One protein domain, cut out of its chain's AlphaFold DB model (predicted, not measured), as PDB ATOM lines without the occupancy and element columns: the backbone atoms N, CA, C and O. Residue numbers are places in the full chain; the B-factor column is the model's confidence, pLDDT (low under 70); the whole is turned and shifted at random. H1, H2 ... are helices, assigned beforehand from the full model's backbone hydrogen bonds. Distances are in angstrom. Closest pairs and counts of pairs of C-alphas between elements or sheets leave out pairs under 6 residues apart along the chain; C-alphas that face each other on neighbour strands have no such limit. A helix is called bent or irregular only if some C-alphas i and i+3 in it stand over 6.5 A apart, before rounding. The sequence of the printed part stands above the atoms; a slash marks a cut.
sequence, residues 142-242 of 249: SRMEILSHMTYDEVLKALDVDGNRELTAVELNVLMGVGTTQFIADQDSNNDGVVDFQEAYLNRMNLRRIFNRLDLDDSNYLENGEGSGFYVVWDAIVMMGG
ATOM      1  N   SER A 142     106.343 153.543 133.757       87.88
ATOM      2  CA  SER A 142     106.007 154.300 134.961       87.88
ATOM      3  C   SER A 142     105.752 155.778 134.654       87.88
ATOM      4  O   SER A 142     106.171 156.342 133.636       87.88
ATOM      5  N   ARG A 143     105.072 156.457 135.581       88.69
ATOM      6  CA  ARG A 143     104.809 157.897 135.468       88.69
ATOM      7  C   ARG A 143     106.097 158.711 135.314       88.69
ATOM      8  O   ARG A 143     106.100 159.699 134.581       88.69
ATOM      9  N   MET A 144     107.168 158.318 136.001       79.56
ATOM     10  CA  MET A 144     108.437 159.047 135.970       79.56
ATOM     11  C   MET A 144     109.154 158.922 134.625       79.56
ATOM     12  O   MET A 144     109.759 159.891 134.173       79.56
ATOM     13  N   GLU A 145     109.018 157.796 133.924       83.12
ATOM     14  CA  GLU A 145     109.624 157.637 132.591       83.12
ATOM     15  C   GLU A 145     108.968 158.601 131.601       83.12
ATOM     16  O   GLU A 145     109.647 159.284 130.844       83.12
ATOM     17  N   ILE A 146     107.649 158.782 131.694       86.94
ATOM     18  CA  ILE A 146     106.944 159.796 130.902       86.94
ATOM     19  C   ILE A 146     107.388 161.211 131.287       86.94
ATOM     20  O   ILE A 146     107.739 162.000 130.412       86.94
ATOM     21  N   LEU A 147     107.388 161.554 132.578       81.94
ATOM     22  CA  LEU A 147     107.721 162.914 133.025       81.94
ATOM     23  C   LEU A 147     109.178 163.311 132.750       81.94
ATOM     24  O   LEU A 147     109.463 164.496 132.602       81.94
ATOM     25  N   SER A 148     110.090 162.342 132.691       75.12
ATOM     26  CA  SER A 148     111.512 162.594 132.455       75.12
ATOM     27  C   SER A 148     111.881 162.802 130.991       75.12
ATOM     28  O   SER A 148     112.871 163.488 130.718       75.12
ATOM     29  N   HIS A 149     111.089 162.245 130.069       77.88
ATOM     30  CA  HIS A 149     111.374 162.282 128.635       77.88
ATOM     31  C   HIS A 149     110.516 163.284 127.874       77.88
ATOM     32  O   HIS A 149     110.972 163.800 126.861       77.88
ATOM     33  N   MET A 150     109.314 163.624 128.343       85.00
ATOM     34  CA  MET A 150     108.442 164.563 127.634       85.00
ATOM     35  C   MET A 150     107.757 165.565 128.556       85.00
ATOM     36  O   MET A 150     107.456 165.303 129.718       85.00
ATOM     37  N   THR A 151     107.437 166.723 127.991       86.88
ATOM     38  CA  THR A 151     106.586 167.737 128.614       86.88
ATOM     39  C   THR A 151     105.169 167.687 128.050       86.88
ATOM     40  O   THR A 151     104.927 167.249 126.925       86.88
ATOM     41  N   TYR A 152     104.200 168.189 128.819       91.00
ATOM     42  CA  TYR A 152     102.813 168.266 128.353       91.00
ATOM     43  C   TYR A 152     102.675 169.093 127.061       91.00
ATOM     44  O   TYR A 152     101.935 168.719 126.158       91.00
ATOM     45  N   ASP A 153     103.448 170.173 126.939       90.75
ATOM     46  CA  ASP A 153     103.470 171.033 125.754       90.75
ATOM     47  C   ASP A 153     103.990 170.307 124.506       90.75
ATOM     48  O   ASP A 153     103.518 170.568 123.399       90.75
ATOM     49  N   GLU A 154     104.978 169.425 124.664       91.75
ATOM     50  CA  GLU A 154     105.491 168.602 123.566       91.75
ATOM     51  C   GLU A 154     104.465 167.565 123.128       91.75
ATOM     52  O   GLU A 154     104.271 167.394 121.928       91.75
ATOM     53  N   VAL A 155     103.745 166.955 124.075       94.75
ATOM     54  CA  VAL A 155     102.635 166.043 123.774       94.75
ATOM     55  C   VAL A 155     101.537 166.745 122.979       94.75
ATOM     56  O   VAL A 155     101.116 166.231 121.947       94.75
ATOM     57  N   LEU A 156     101.104 167.940 123.397       94.75
ATOM     58  CA  LEU A 156     100.081 168.694 122.664       94.75
ATOM     59  C   LEU A 156     100.531 169.022 121.233       94.75
ATOM     60  O   LEU A 156      99.771 168.825 120.290       94.75
ATOM     61  N   LYS A 157     101.778 169.475 121.054       94.62
ATOM     62  CA  LYS A 157     102.338 169.770 119.722       94.62
ATOM     63  C   LYS A 157     102.501 168.527 118.853       94.62
ATOM     64  O   LYS A 157     102.351 168.621 117.646       94.62
ATOM     65  N   ALA A 158     102.845 167.391 119.451       94.38
ATOM     66  CA  ALA A 158     103.028 166.136 118.730       94.38
ATOM     67  C   ALA A 158     101.704 165.559 118.221       94.38
ATOM     68  O   ALA A 158     101.684 164.906 117.180       94.38
ATOM     69  N   LEU A 159     100.615 165.801 118.953       96.19
ATOM     70  CA  LEU A 159      99.269 165.404 118.551       96.19
ATOM     71  C   LEU A 159      98.665 166.344 117.498       96.19
ATOM     72  O   LEU A 159      97.902 165.874 116.665       96.19
ATOM     73  N   ASP A 160      99.009 167.631 117.519       96.56
ATOM     74  CA  ASP A 160      98.548 168.661 116.573       96.56
ATOM     75  C   ASP A 160      99.274 168.541 115.218       96.56
ATOM     76  O   ASP A 160     100.246 169.247 114.932       96.56
ATOM     77  N   VAL A 161      98.841 167.591 114.384       93.69
ATOM     78  CA  VAL A 161      99.557 167.215 113.150       93.69
ATOM     79  C   VAL A 161      99.468 168.314 112.092       93.69
ATOM     80  O   VAL A 161     100.391 168.472 111.284       93.69
ATOM     81  N   ASP A 162      98.364 169.060 112.058       94.06
ATOM     82  CA  ASP A 162      98.156 170.135 111.087       94.06
ATOM     83  C   ASP A 162      98.615 171.522 111.589       94.06
ATOM     84  O   ASP A 162      98.737 172.456 110.786       94.06
ATOM     85  N   GLY A 163      98.964 171.639 112.875       95.19
ATOM     86  CA  GLY A 163      99.529 172.836 113.492       95.19
ATOM     87  C   GLY A 163      98.503 173.938 113.753       95.19
ATOM     88  O   GLY A 163      98.883 175.113 113.859       95.19
ATOM     89  N   ASN A 164      97.211 173.602 113.788       96.38
ATOM     90  CA  ASN A 164      96.125 174.557 113.984       96.38
ATOM     91  C   ASN A 164      95.856 174.874 115.473       96.38
ATOM     92  O   ASN A 164      95.151 175.844 115.762       96.38
ATOM     93  N   ARG A 165      96.503 174.150 116.402       96.69
ATOM     94  CA  ARG A 165      96.366 174.246 117.870       96.69
ATOM     95  C   ARG A 165      95.011 173.797 118.426       96.69
ATOM     96  O   ARG A 165      94.660 174.171 119.551       96.69
ATOM     97  N   GLU A 166      94.299 172.980 117.668       96.94
ATOM     98  CA  GLU A 166      93.030 172.337 117.991       96.94
ATOM     99  C   GLU A 166      93.195 170.826 117.813       96.94
ATOM    100  O   GLU A 166      93.459 170.334 116.723       96.94
ATOM    101  N   LEU A 167      93.024 170.065 118.889       97.69
ATOM    102  CA  LEU A 167      93.150 168.617 118.837       97.69
ATOM    103  C   LEU A 167      91.802 167.990 118.496       97.69
ATOM    104  O   LEU A 167      90.858 167.998 119.292       97.69
ATOM    105  N   THR A 168      91.719 167.412 117.303       97.56
ATOM    106  CA  THR A 168      90.546 166.658 116.868       97.56
ATOM    107  C   THR A 168      90.446 165.311 117.582       97.56
ATOM    108  O   THR A 168      91.414 164.771 118.121       97.56
ATOM    109  N   ALA A 169      89.268 164.683 117.511       97.00
ATOM    110  CA  ALA A 169      89.097 163.311 117.987       97.00
ATOM    111  C   ALA A 169      90.041 162.308 117.306       97.00
ATOM    112  O   ALA A 169      90.388 161.305 117.918       97.00
ATOM    113  N   VAL A 170      90.457 162.557 116.061       97.06
ATOM    114  CA  VAL A 170      91.391 161.673 115.346       97.06
ATOM    115  C   VAL A 170      92.794 161.794 115.931       97.06
ATOM    116  O   VAL A 170      93.427 160.778 116.197       97.06
ATOM    117  N   GLU A 171      93.251 163.017 116.174       96.88
ATOM    118  CA  GLU A 171      94.566 163.290 116.757       96.88
ATOM    119  C   GLU A 171      94.646 162.791 118.196       96.88
ATOM    120  O   GLU A 171      95.548 162.033 118.541       96.88
ATOM    121  N   LEU A 172      93.639 163.094 119.022       96.88
ATOM    122  CA  LEU A 172      93.580 162.611 120.404       96.88
ATOM    123  C   LEU A 172      93.511 161.086 120.500       96.88
ATOM    124  O   LEU A 172      94.003 160.527 121.479       96.88
ATOM    125  N   ASN A 173      92.939 160.397 119.505       96.00
ATOM    126  CA  ASN A 173      92.864 158.937 119.512       96.00
ATOM    127  C   ASN A 173      94.234 158.264 119.533       96.00
ATOM    128  O   ASN A 173      94.346 157.172 120.084       96.00
ATOM    129  N   VAL A 174      95.260 158.934 119.003       95.62
ATOM    130  CA  VAL A 174      96.640 158.441 119.002       95.62
ATOM    131  C   VAL A 174      97.139 158.193 120.424       95.62
ATOM    132  O   VAL A 174      97.692 157.132 120.693       95.62
ATOM    133  N   LEU A 175      96.910 159.140 121.338       96.44
ATOM    134  CA  LEU A 175      97.321 159.011 122.737       96.44
ATOM    135  C   LEU A 175      96.257 158.319 123.591       96.44
ATOM    136  O   LEU A 175      96.572 157.481 124.427       96.44
ATOM    137  N   MET A 176      94.991 158.688 123.398       95.44
ATOM    138  CA  MET A 176      93.918 158.348 124.331       95.44
ATOM    139  C   MET A 176      93.207 157.035 124.000       95.44
ATOM    140  O   MET A 176      92.503 156.499 124.858       95.44
ATOM    141  N   GLY A 177      93.309 156.539 122.763       93.19
ATOM    142  CA  GLY A 177      92.607 155.340 122.309       93.19
ATOM    143  C   GLY A 177      91.119 155.361 122.676       93.19
ATOM    144  O   GLY A 177      90.374 156.279 122.321       93.19
ATOM    145  N   VAL A 178      90.671 154.363 123.441       89.38
ATOM    146  CA  VAL A 178      89.272 154.256 123.902       89.38
ATOM    147  C   VAL A 178      88.833 155.400 124.829       89.38
ATOM    148  O   VAL A 178      87.641 155.692 124.909       89.38
ATOM    149  N   GLY A 179      89.772 156.089 125.484       92.88
ATOM    150  CA  GLY A 179      89.512 157.218 126.381       92.88
ATOM    151  C   GLY A 179      89.212 158.546 125.675       92.88
ATOM    152  O   GLY A 179      88.843 159.512 126.343       92.88
ATOM    153  N   THR A 180      89.333 158.609 124.343       96.06
ATOM    154  CA  THR A 180      89.221 159.851 123.550       96.06
ATOM    155  C   THR A 180      87.916 160.603 123.794       96.06
ATOM    156  O   THR A 180      87.932 161.792 124.094       96.06
ATOM    157  N   THR A 181      86.773 159.918 123.708       94.88
ATOM    158  CA  THR A 181      85.457 160.563 123.839       94.88
ATOM    159  C   THR A 181      85.273 161.195 125.215       94.88
ATOM    160  O   THR A 181      84.776 162.313 125.317       94.88
ATOM    161  N   GLN A 182      85.694 160.497 126.273       93.12
ATOM    162  CA  GLN A 182      85.610 161.027 127.630       93.12
ATOM    163  C   GLN A 182      86.610 162.168 127.835       93.12
ATOM    164  O   GLN A 182      86.301 163.126 128.528       93.12
ATOM    165  N   PHE A 183      87.797 162.091 127.226       95.00
ATOM    166  CA  PHE A 183      88.770 163.179 127.269       95.00
ATOM    167  C   PHE A 183      88.213 164.459 126.648       95.00
ATOM    168  O   PHE A 183      88.243 165.489 127.309       95.00
ATOM    169  N   ILE A 184      87.629 164.388 125.449       96.25
ATOM    170  CA  ILE A 184      86.986 165.548 124.820       96.25
ATOM    171  C   ILE A 184      85.862 166.066 125.713       96.25
ATOM    172  O   ILE A 184      85.870 167.235 126.058       96.25
ATOM    173  N   ALA A 185      84.963 165.201 126.189       93.81
ATOM    174  CA  ALA A 185      83.861 165.626 127.057       93.81
ATOM    175  C   ALA A 185      84.317 166.330 128.353       93.81
ATOM    176  O   ALA A 185      83.580 167.147 128.900       93.81
ATOM    177  N   ASP A 186      85.513 166.010 128.853       93.44
ATOM    178  CA  ASP A 186      86.071 166.619 130.060       93.44
ATOM    179  C   ASP A 186      86.873 167.899 129.785       93.44
ATOM    180  O   ASP A 186      87.216 168.605 130.736       93.44
ATOM    181  N   GLN A 187      87.264 168.161 128.536       95.25
ATOM    182  CA  GLN A 187      88.156 169.266 128.165       95.25
ATOM    183  C   GLN A 187      87.480 170.312 127.274       95.25
ATOM    184  O   GLN A 187      87.706 171.500 127.484       95.25
ATOM    185  N   ASP A 188      86.637 169.886 126.342       96.00
ATOM    186  CA  ASP A 188      85.884 170.734 125.420       96.00
ATOM    187  C   ASP A 188      84.826 171.526 126.201       96.00
ATOM    188  O   ASP A 188      83.732 171.062 126.536       96.00
ATOM    189  N   SER A 189      85.205 172.740 126.579       94.75
ATOM    190  CA  SER A 189      84.412 173.620 127.430       94.75
ATOM    191  C   SER A 189      83.384 174.414 126.629       94.75
ATOM    192  O   SER A 189      82.378 174.877 127.182       94.75
ATOM    193  N   ASN A 190      83.637 174.582 125.333       94.31
ATOM    194  CA  ASN A 190      82.825 175.382 124.431       94.31
ATOM    195  C   ASN A 190      81.847 174.518 123.584       94.31
ATOM    196  O   ASN A 190      80.897 175.067 123.016       94.31
ATOM    197  N   ASN A 191      81.991 173.187 123.630       95.25
ATOM    198  CA  ASN A 191      81.256 172.147 122.900       95.25
ATOM    199  C   ASN A 191      81.357 172.243 121.367       95.25
ATOM    200  O   ASN A 191      80.356 172.023 120.671       95.25
ATOM    201  N   ASP A 192      82.520 172.596 120.827       95.50
ATOM    202  CA  ASP A 192      82.769 172.613 119.380       95.50
ATOM    203  C   ASP A 192      83.275 171.267 118.827       95.50
ATOM    204  O   ASP A 192      83.298 171.068 117.607       95.50
ATOM    205  N   GLY A 193      83.545 170.297 119.706       95.38
ATOM    206  CA  GLY A 193      83.944 168.936 119.363       95.38
ATOM    207  C   GLY A 193      85.445 168.754 119.144       95.38
ATOM    208  O   GLY A 193      85.851 167.663 118.721       95.38
ATOM    209  N   VAL A 194      86.255 169.775 119.418       96.94
ATOM    210  CA  VAL A 194      87.718 169.697 119.466       96.94
ATOM    211  C   VAL A 194      88.215 170.126 120.849       96.94
ATOM    212  O   VAL A 194      87.437 170.550 121.694       96.94
ATOM    213  N   VAL A 195      89.503 169.922 121.126       97.44
ATOM    214  CA  VAL A 195      90.138 170.437 122.348       97.44
ATOM    215  C   VAL A 195      91.256 171.372 121.939       97.44
ATOM    216  O   VAL A 195      92.296 170.922 121.456       97.44
ATOM    217  N   ASP A 196      91.067 172.670 122.139       96.81
ATOM    218  CA  ASP A 196      92.136 173.626 121.877       96.81
ATOM    219  C   ASP A 196      93.192 173.625 123.005       96.81
ATOM    220  O   ASP A 196      92.982 173.137 124.124       96.81
ATOM    221  N   PHE A 197      94.381 174.170 122.731       95.31
ATOM    222  CA  PHE A 197      95.452 174.212 123.739       95.31
ATOM    223  C   PHE A 197      95.041 175.016 124.981       95.31
ATOM    224  O   PHE A 197      95.481 174.718 126.091       95.31
ATOM    225  N   GLN A 198      94.223 176.055 124.821       95.56
ATOM    226  CA  GLN A 198      93.764 176.871 125.938       95.56
ATOM    227  C   GLN A 198      92.847 176.059 126.863       95.56
ATOM    228  O   GLN A 198      93.015 176.126 128.081       95.56
ATOM    229  N   GLU A 199      91.932 175.265 126.320       95.12
ATOM    230  CA  GLU A 199      91.066 174.340 127.050       95.12
ATOM    231  C   GLU A 199      91.868 173.263 127.776       95.12
ATOM    232  O   GLU A 199      91.633 173.007 128.963       95.12
ATOM    233  N   ALA A 200      92.881 172.717 127.102       92.12
ATOM    234  CA  ALA A 200      93.815 171.753 127.667       92.12
ATOM    235  C   ALA A 200      94.509 172.294 128.940       92.12
ATOM    236  O   ALA A 200      94.648 171.577 129.936       92.12
ATOM    237  N   TYR A 201      94.896 173.577 128.964       89.62
ATOM    238  CA  TYR A 201      95.468 174.208 130.163       89.62
ATOM    239  C   TYR A 201      94.414 174.637 131.193       89.62
ATOM    240  O   TYR A 201      94.621 174.460 132.399       89.62
ATOM    241  N   LEU A 202      93.283 175.211 130.762       91.00
ATOM    242  CA  LEU A 202      92.247 175.736 131.664       91.00
ATOM    243  C   LEU A 202      91.612 174.638 132.514       91.00
ATOM    244  O   LEU A 202      91.371 174.843 133.707       91.00
ATOM    245  N   ASN A 203      91.421 173.455 131.936       89.44
ATOM    246  CA  ASN A 203      90.898 172.298 132.651       89.44
ATOM    247  C   ASN A 203      91.968 171.560 133.476       89.44
ATOM    248  O   ASN A 203      91.707 170.481 134.022       89.44
ATOM    249  N   ARG A 204      93.149 172.179 133.646       84.75
ATOM    250  CA  ARG A 204      94.282 171.718 134.464       84.75
ATOM    251  C   ARG A 204      94.780 170.333 134.065       84.75
ATOM    252  O   ARG A 204      95.112 169.528 134.941       84.75
ATOM    253  N   MET A 205      94.741 170.002 132.781       91.19
ATOM    254  CA  MET A 205      95.297 168.744 132.307       91.19
ATOM    255  C   MET A 205      96.828 168.815 132.316       91.19
ATOM    256  O   MET A 205      97.417 169.885 132.183       91.19
ATOM    257  N   ASN A 206      97.464 167.677 132.581       90.19
ATOM    258  CA  ASN A 206      98.914 167.502 132.579       90.19
ATOM    259  C   ASN A 206      99.240 166.012 132.380       90.19
ATOM    260  O   ASN A 206      98.343 165.168 132.447       90.19
ATOM    261  N   LEU A 207     100.518 165.684 132.187       90.81
ATOM    262  CA  LEU A 207     100.965 164.305 131.955       90.81
ATOM    263  C   LEU A 207     100.572 163.340 133.077       90.81
ATOM    264  O   LEU A 207     100.151 162.229 132.787       90.81
ATOM    265  N   ARG A 208     100.607 163.769 134.345       90.94
ATOM    266  CA  ARG A 208     100.164 162.939 135.478       90.94
ATOM    267  C   ARG A 208      98.677 162.586 135.384       90.94
ATOM    268  O   ARG A 208      98.294 161.462 135.674       90.94
ATOM    269  N   ARG A 209      97.821 163.523 134.969       93.31
ATOM    270  CA  ARG A 209      96.379 163.263 134.796       93.31
ATOM    271  C   ARG A 209      96.080 162.419 133.559       93.31
ATOM    272  O   ARG A 209      95.107 161.671 133.587       93.31
ATOM    273  N   ILE A 210      96.895 162.529 132.509       94.88
ATOM    274  CA  ILE A 210      96.829 161.629 131.350       94.88
ATOM    275  C   ILE A 210      97.242 160.218 131.763       94.88
ATOM    276  O   ILE A 210      96.494 159.286 131.498       94.88
ATOM    277  N   PHE A 211      98.372 160.077 132.461       95.31
ATOM    278  CA  PHE A 211      98.859 158.801 132.982       95.31
ATOM    279  C   PHE A 211      97.768 158.082 133.774       95.31
ATOM    280  O   PHE A 211      97.327 157.012 133.380       95.31
ATOM    281  N   ASN A 212      97.226 158.740 134.802       94.56
ATOM    282  CA  ASN A 212      96.175 158.175 135.649       94.56
ATOM    283  C   ASN A 212      94.873 157.854 134.895       94.56
ATOM    284  O   ASN A 212      94.008 157.174 135.426       94.56
ATOM    285  N   ARG A 213      94.657 158.430 133.708       94.81
ATOM    286  CA  ARG A 213      93.490 158.116 132.872       94.81
ATOM    287  C   ARG A 213      93.727 156.876 132.011       94.81
ATOM    288  O   ARG A 213      92.753 156.238 131.617       94.81
ATOM    289  N   LEU A 214      94.980 156.615 131.657       95.69
ATOM    290  CA  LEU A 214      95.387 155.492 130.821       95.69
ATOM    291  C   LEU A 214      95.732 154.248 131.641       95.69
ATOM    292  O   LEU A 214      95.591 153.157 131.110       95.69
ATOM    293  N   ASP A 215      96.128 154.413 132.901       95.81
ATOM    294  CA  ASP A 215      96.281 153.342 133.888       95.81
ATOM    295  C   ASP A 215      94.886 152.831 134.288       95.81
ATOM    296  O   ASP A 215      94.198 153.440 135.109       95.81
ATOM    297  N   LEU A 216      94.394 151.787 133.612       94.31
ATOM    298  CA  LEU A 216      93.011 151.322 133.766       94.31
ATOM    299  C   LEU A 216      92.832 150.400 134.972       94.31
ATOM    300  O   LEU A 216      91.693 150.174 135.398       94.31
ATOM    301  N   ASP A 217      93.926 149.829 135.473       94.56
ATOM    302  CA  ASP A 217      93.935 148.908 136.602       94.56
ATOM    303  C   ASP A 217      94.520 149.501 137.896       94.56
ATOM    304  O   ASP A 217      94.577 148.797 138.909       94.56
ATOM    305  N   ASP A 218      94.841 150.802 137.890       94.81
ATOM    306  CA  ASP A 218      95.406 151.569 139.008       94.81
ATOM    307  C   ASP A 218      96.715 150.949 139.543       94.81
ATOM    308  O   ASP A 218      97.018 151.005 140.745       94.81
ATOM    309  N   SER A 219      97.500 150.318 138.666       91.50
ATOM    310  CA  SER A 219      98.752 149.656 139.041       91.50
ATOM    311  C   SER A 219      99.902 150.640 139.286       91.50
ATOM    312  O   SER A 219     100.897 150.268 139.915       91.50
ATOM    313  N   ASN A 220      99.747 151.906 138.885       89.81
ATOM    314  CA  ASN A 220     100.788 152.933 138.758       89.81
ATOM    315  C   ASN A 220     101.802 152.660 137.638       89.81
ATOM    316  O   ASN A 220     102.871 153.276 137.608       89.81
ATOM    317  N   TYR A 221     101.454 151.778 136.707       93.50
ATOM    318  CA  TYR A 221     102.223 151.470 135.512       93.50
ATOM    319  C   TYR A 221     101.279 151.438 134.312       93.50
ATOM    320  O   TYR A 221     100.125 151.059 134.445       93.50
ATOM    321  N   LEU A 222     101.766 151.815 133.132       95.25
ATOM    322  CA  LEU A 222     101.054 151.548 131.887       95.25
ATOM    323  C   LEU A 222     101.607 150.262 131.293       95.25
ATOM    324  O   LEU A 222     102.756 150.211 130.843       95.25
ATOM    325  N   GLU A 223     100.781 149.228 131.269       93.19
ATOM    326  CA  GLU A 223     101.137 147.919 130.736       93.19
ATOM    327  C   GLU A 223     100.045 147.388 129.801       93.19
ATOM    328  O   GLU A 223      99.050 148.048 129.519       93.19
ATOM    329  N   ASN A 224     100.260 146.219 129.192       92.06
ATOM    330  CA  ASN A 224      99.239 145.539 128.377       92.06
ATOM    331  C   ASN A 224      98.587 146.399 127.260       92.06
ATOM    332  O   ASN A 224      97.461 146.131 126.838       92.06
ATOM    333  N   GLY A 225      99.307 147.403 126.743       91.06
ATOM    334  CA  GLY A 225      98.853 148.301 125.675       91.06
ATOM    335  C   GLY A 225      98.356 149.676 126.134       91.06
ATOM    336  O   GLY A 225      98.151 150.536 125.277       91.06
ATOM    337  N   GLU A 226      98.230 149.930 127.436       95.00
ATOM    338  CA  GLU A 226      97.827 151.231 127.994       95.00
ATOM    339  C   GLU A 226      98.791 152.357 127.594       95.00
ATOM    340  O   GLU A 226      98.372 153.451 127.223       95.00
ATOM    341  N   GLY A 227     100.094 152.056 127.575       93.44
ATOM    342  CA  GLY A 227     101.155 152.995 127.205       93.44
ATOM    343  C   GLY A 227     101.394 153.136 125.700       93.44
ATOM    344  O   GLY A 227     102.259 153.904 125.289       93.44
ATOM    345  N   SER A 228     100.648 152.413 124.854       93.44
ATOM    346  CA  SER A 228     100.915 152.361 123.406       93.44
ATOM    347  C   SER A 228     100.886 153.738 122.736       93.44
ATOM    348  O   SER A 228     101.733 154.027 121.890       93.44
ATOM    349  N   GLY A 229      99.966 154.608 123.155       94.69
ATOM    350  CA  GLY A 229      99.867 155.972 122.643       94.69
ATOM    351  C   GLY A 229     101.078 156.845 122.982       94.69
ATOM    352  O   GLY A 229     101.477 157.677 122.168       94.69
ATOM    353  N   PHE A 230     101.719 156.622 124.136       95.19
ATOM    354  CA  PHE A 230     102.914 157.372 124.531       95.19
ATOM    355  C   PHE A 230     104.112 157.084 123.625       95.19
ATOM    356  O   PHE A 230     104.828 158.022 123.285       95.19
ATOM    357  N   TYR A 231     104.289 155.844 123.158       92.44
ATOM    358  CA  TYR A 231     105.339 155.523 122.182       92.44
ATOM    359  C   TYR A 231     105.150 156.275 120.864       92.44
ATOM    360  O   TYR A 231     106.095 156.864 120.344       92.44
ATOM    361  N   VAL A 232     103.917 156.327 120.349       92.25
ATOM    362  CA  VAL A 232     103.622 157.033 119.092       92.25
ATOM    363  C   VAL A 232     103.869 158.535 119.233       92.25
ATOM    364  O   VAL A 232     104.453 159.161 118.347       92.25
ATOM    365  N   VAL A 233     103.447 159.119 120.355       93.88
ATOM    366  CA  VAL A 233     103.677 160.537 120.652       93.88
ATOM    367  C   VAL A 233     105.165 160.835 120.804       93.88
ATOM    368  O   VAL A 233     105.650 161.820 120.253       93.88
ATOM    369  N   TRP A 234     105.905 159.986 121.511       91.81
ATOM    370  CA  TRP A 234     107.340 160.151 121.687       91.81
ATOM    371  C   TRP A 234     108.094 160.149 120.359       91.81
ATOM    372  O   TRP A 234     108.901 161.043 120.104       91.81
ATOM    373  N   ASP A 235     107.767 159.215 119.468       88.44
ATOM    374  CA  ASP A 235     108.352 159.165 118.132       88.44
ATOM    375  C   ASP A 235     108.104 160.470 117.364       88.44
ATOM    376  O   ASP A 235     109.011 161.001 116.714       88.44
ATOM    377  N   ALA A 236     106.894 161.029 117.467       88.06
ATOM    378  CA  ALA A 236     106.561 162.320 116.874       88.06
ATOM    379  C   ALA A 236     107.379 163.471 117.489       88.06
ATOM    380  O   ALA A 236     107.905 164.300 116.743       88.06
ATOM    381  N   ILE A 237     107.560 163.500 118.815       86.06
ATOM    382  CA  ILE A 237     108.402 164.489 119.512       86.06
ATOM    383  C   ILE A 237     109.847 164.423 119.007       86.06
ATOM    384  O   ILE A 237     110.409 165.445 118.598       86.06
ATOM    385  N   VAL A 238     110.437 163.226 118.962       83.19
ATOM    386  CA  VAL A 238     111.811 163.015 118.480       83.19
ATOM    387  C   VAL A 238     111.956 163.464 117.024       83.19
ATOM    388  O   VAL A 238     112.918 164.160 116.687       83.19
ATOM    389  N   MET A 239     110.987 163.133 116.163       80.75
ATOM    390  CA  MET A 239     110.994 163.550 114.757       80.75
ATOM    391  C   MET A 239     110.886 165.073 114.594       80.75
ATOM    392  O   MET A 239     111.608 165.648 113.777       80.75
ATOM    393  N   MET A 240     110.046 165.748 115.385       77.75
ATOM    394  CA  MET A 240     109.953 167.215 115.388       77.75
ATOM    395  C   MET A 240     111.249 167.881 115.872       77.75
ATOM    396  O   MET A 240     111.626 168.938 115.363       77.75
ATOM    397  N   GLY A 241     111.956 167.254 116.818       72.38
ATOM    398  CA  GLY A 241     113.269 167.687 117.306       72.38
ATOM    399  C   GLY A 241     114.433 167.429 116.337       72.38
ATOM    400  O   GLY A 241     115.561 167.836 116.616       72.38
ATOM    401  N   GLY A 242     114.186 166.770 115.198       65.44
ATOM    402  CA  GLY A 242     115.212 166.396 114.219       65.44
ATOM    403  C   GLY A 242     116.040 165.163 114.606       65.44
ATOM    404  O   GLY A 242     117.100 164.939 114.018       65.44
TER     405      GLY A 242
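What this domain is: This is residues 142 to 242 of the 249 residues of the protein "EF-hand domain-containing protein" of Branchiostoma floridae (UniProt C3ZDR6). A compact cluster of helices, mostly crossed where they touch, is built round H3, the longest helix, which folds back at a sharp kink near residue 176: H2 packs on its residues 171 to 175, H6 packs on its residues 174 to 177, and H6 crosses H2 nearly at a right angle. H1 packs on H5, and H4 is near H2 and H3. The printed part has 101 residues with six named helices, H1 to H6 along the chain, and no named strand; its class is all helix. It is compact, with a radius of gyration of the C-alphas of 12.8 A, and spans 34 by 34 by 21 A.

How they stand to each other: Begin at H1, residues 143 to 149, which touches H5, residues 207 to 214, at a steep tilt of 49 degrees; their closest C-alphas, of Arg 143 and Phe 211, are 6.5 A apart. Next, H2, residues 152 to 159, touches H6, residues 228 to 240, about perpendicular at 88 degrees; the closest C-alphas, of Ala 158 and Ala 236, are 5.5 A apart. The hub is H3, residues 169 to 187, irregular, with C-alphas 175 and 178 9.4 A apart. It touches H2, closest C-alphas Leu 159 and Glu 171 at 5.5 A, and H6, Leu 175 and Gly 229 at 4.0 A. H4, residues 197 to 202, is close but not clearly touching H3, with C-alphas 187 and 199 closest at 6.0 A. Every O i to N i+4 pair is within hydrogen-bond range in H1, H2, H4 and H5, against 8 of 15 in H3 and 8 of 9 in H6.

Where its parts are: Find C-alpha 143 at (104.809, 157.897, 135.468), where H1 begins its 10.4 A. H2 measures 10.8 A, H3 11.8 A, H4 8.7 A and H5 10.5 A. H6 runs 19.1 A to C-alpha 240 at (109.953, 167.215, 115.388).

The domain as a whole: The C-alphas farthest apart, of Asn 191 and Gly 242, are 35.5 A apart. The printed part has no cut, and the link from H5 to H6 is long. Mean pLDDT of the printed part is 92.0; residue 242 is under 70.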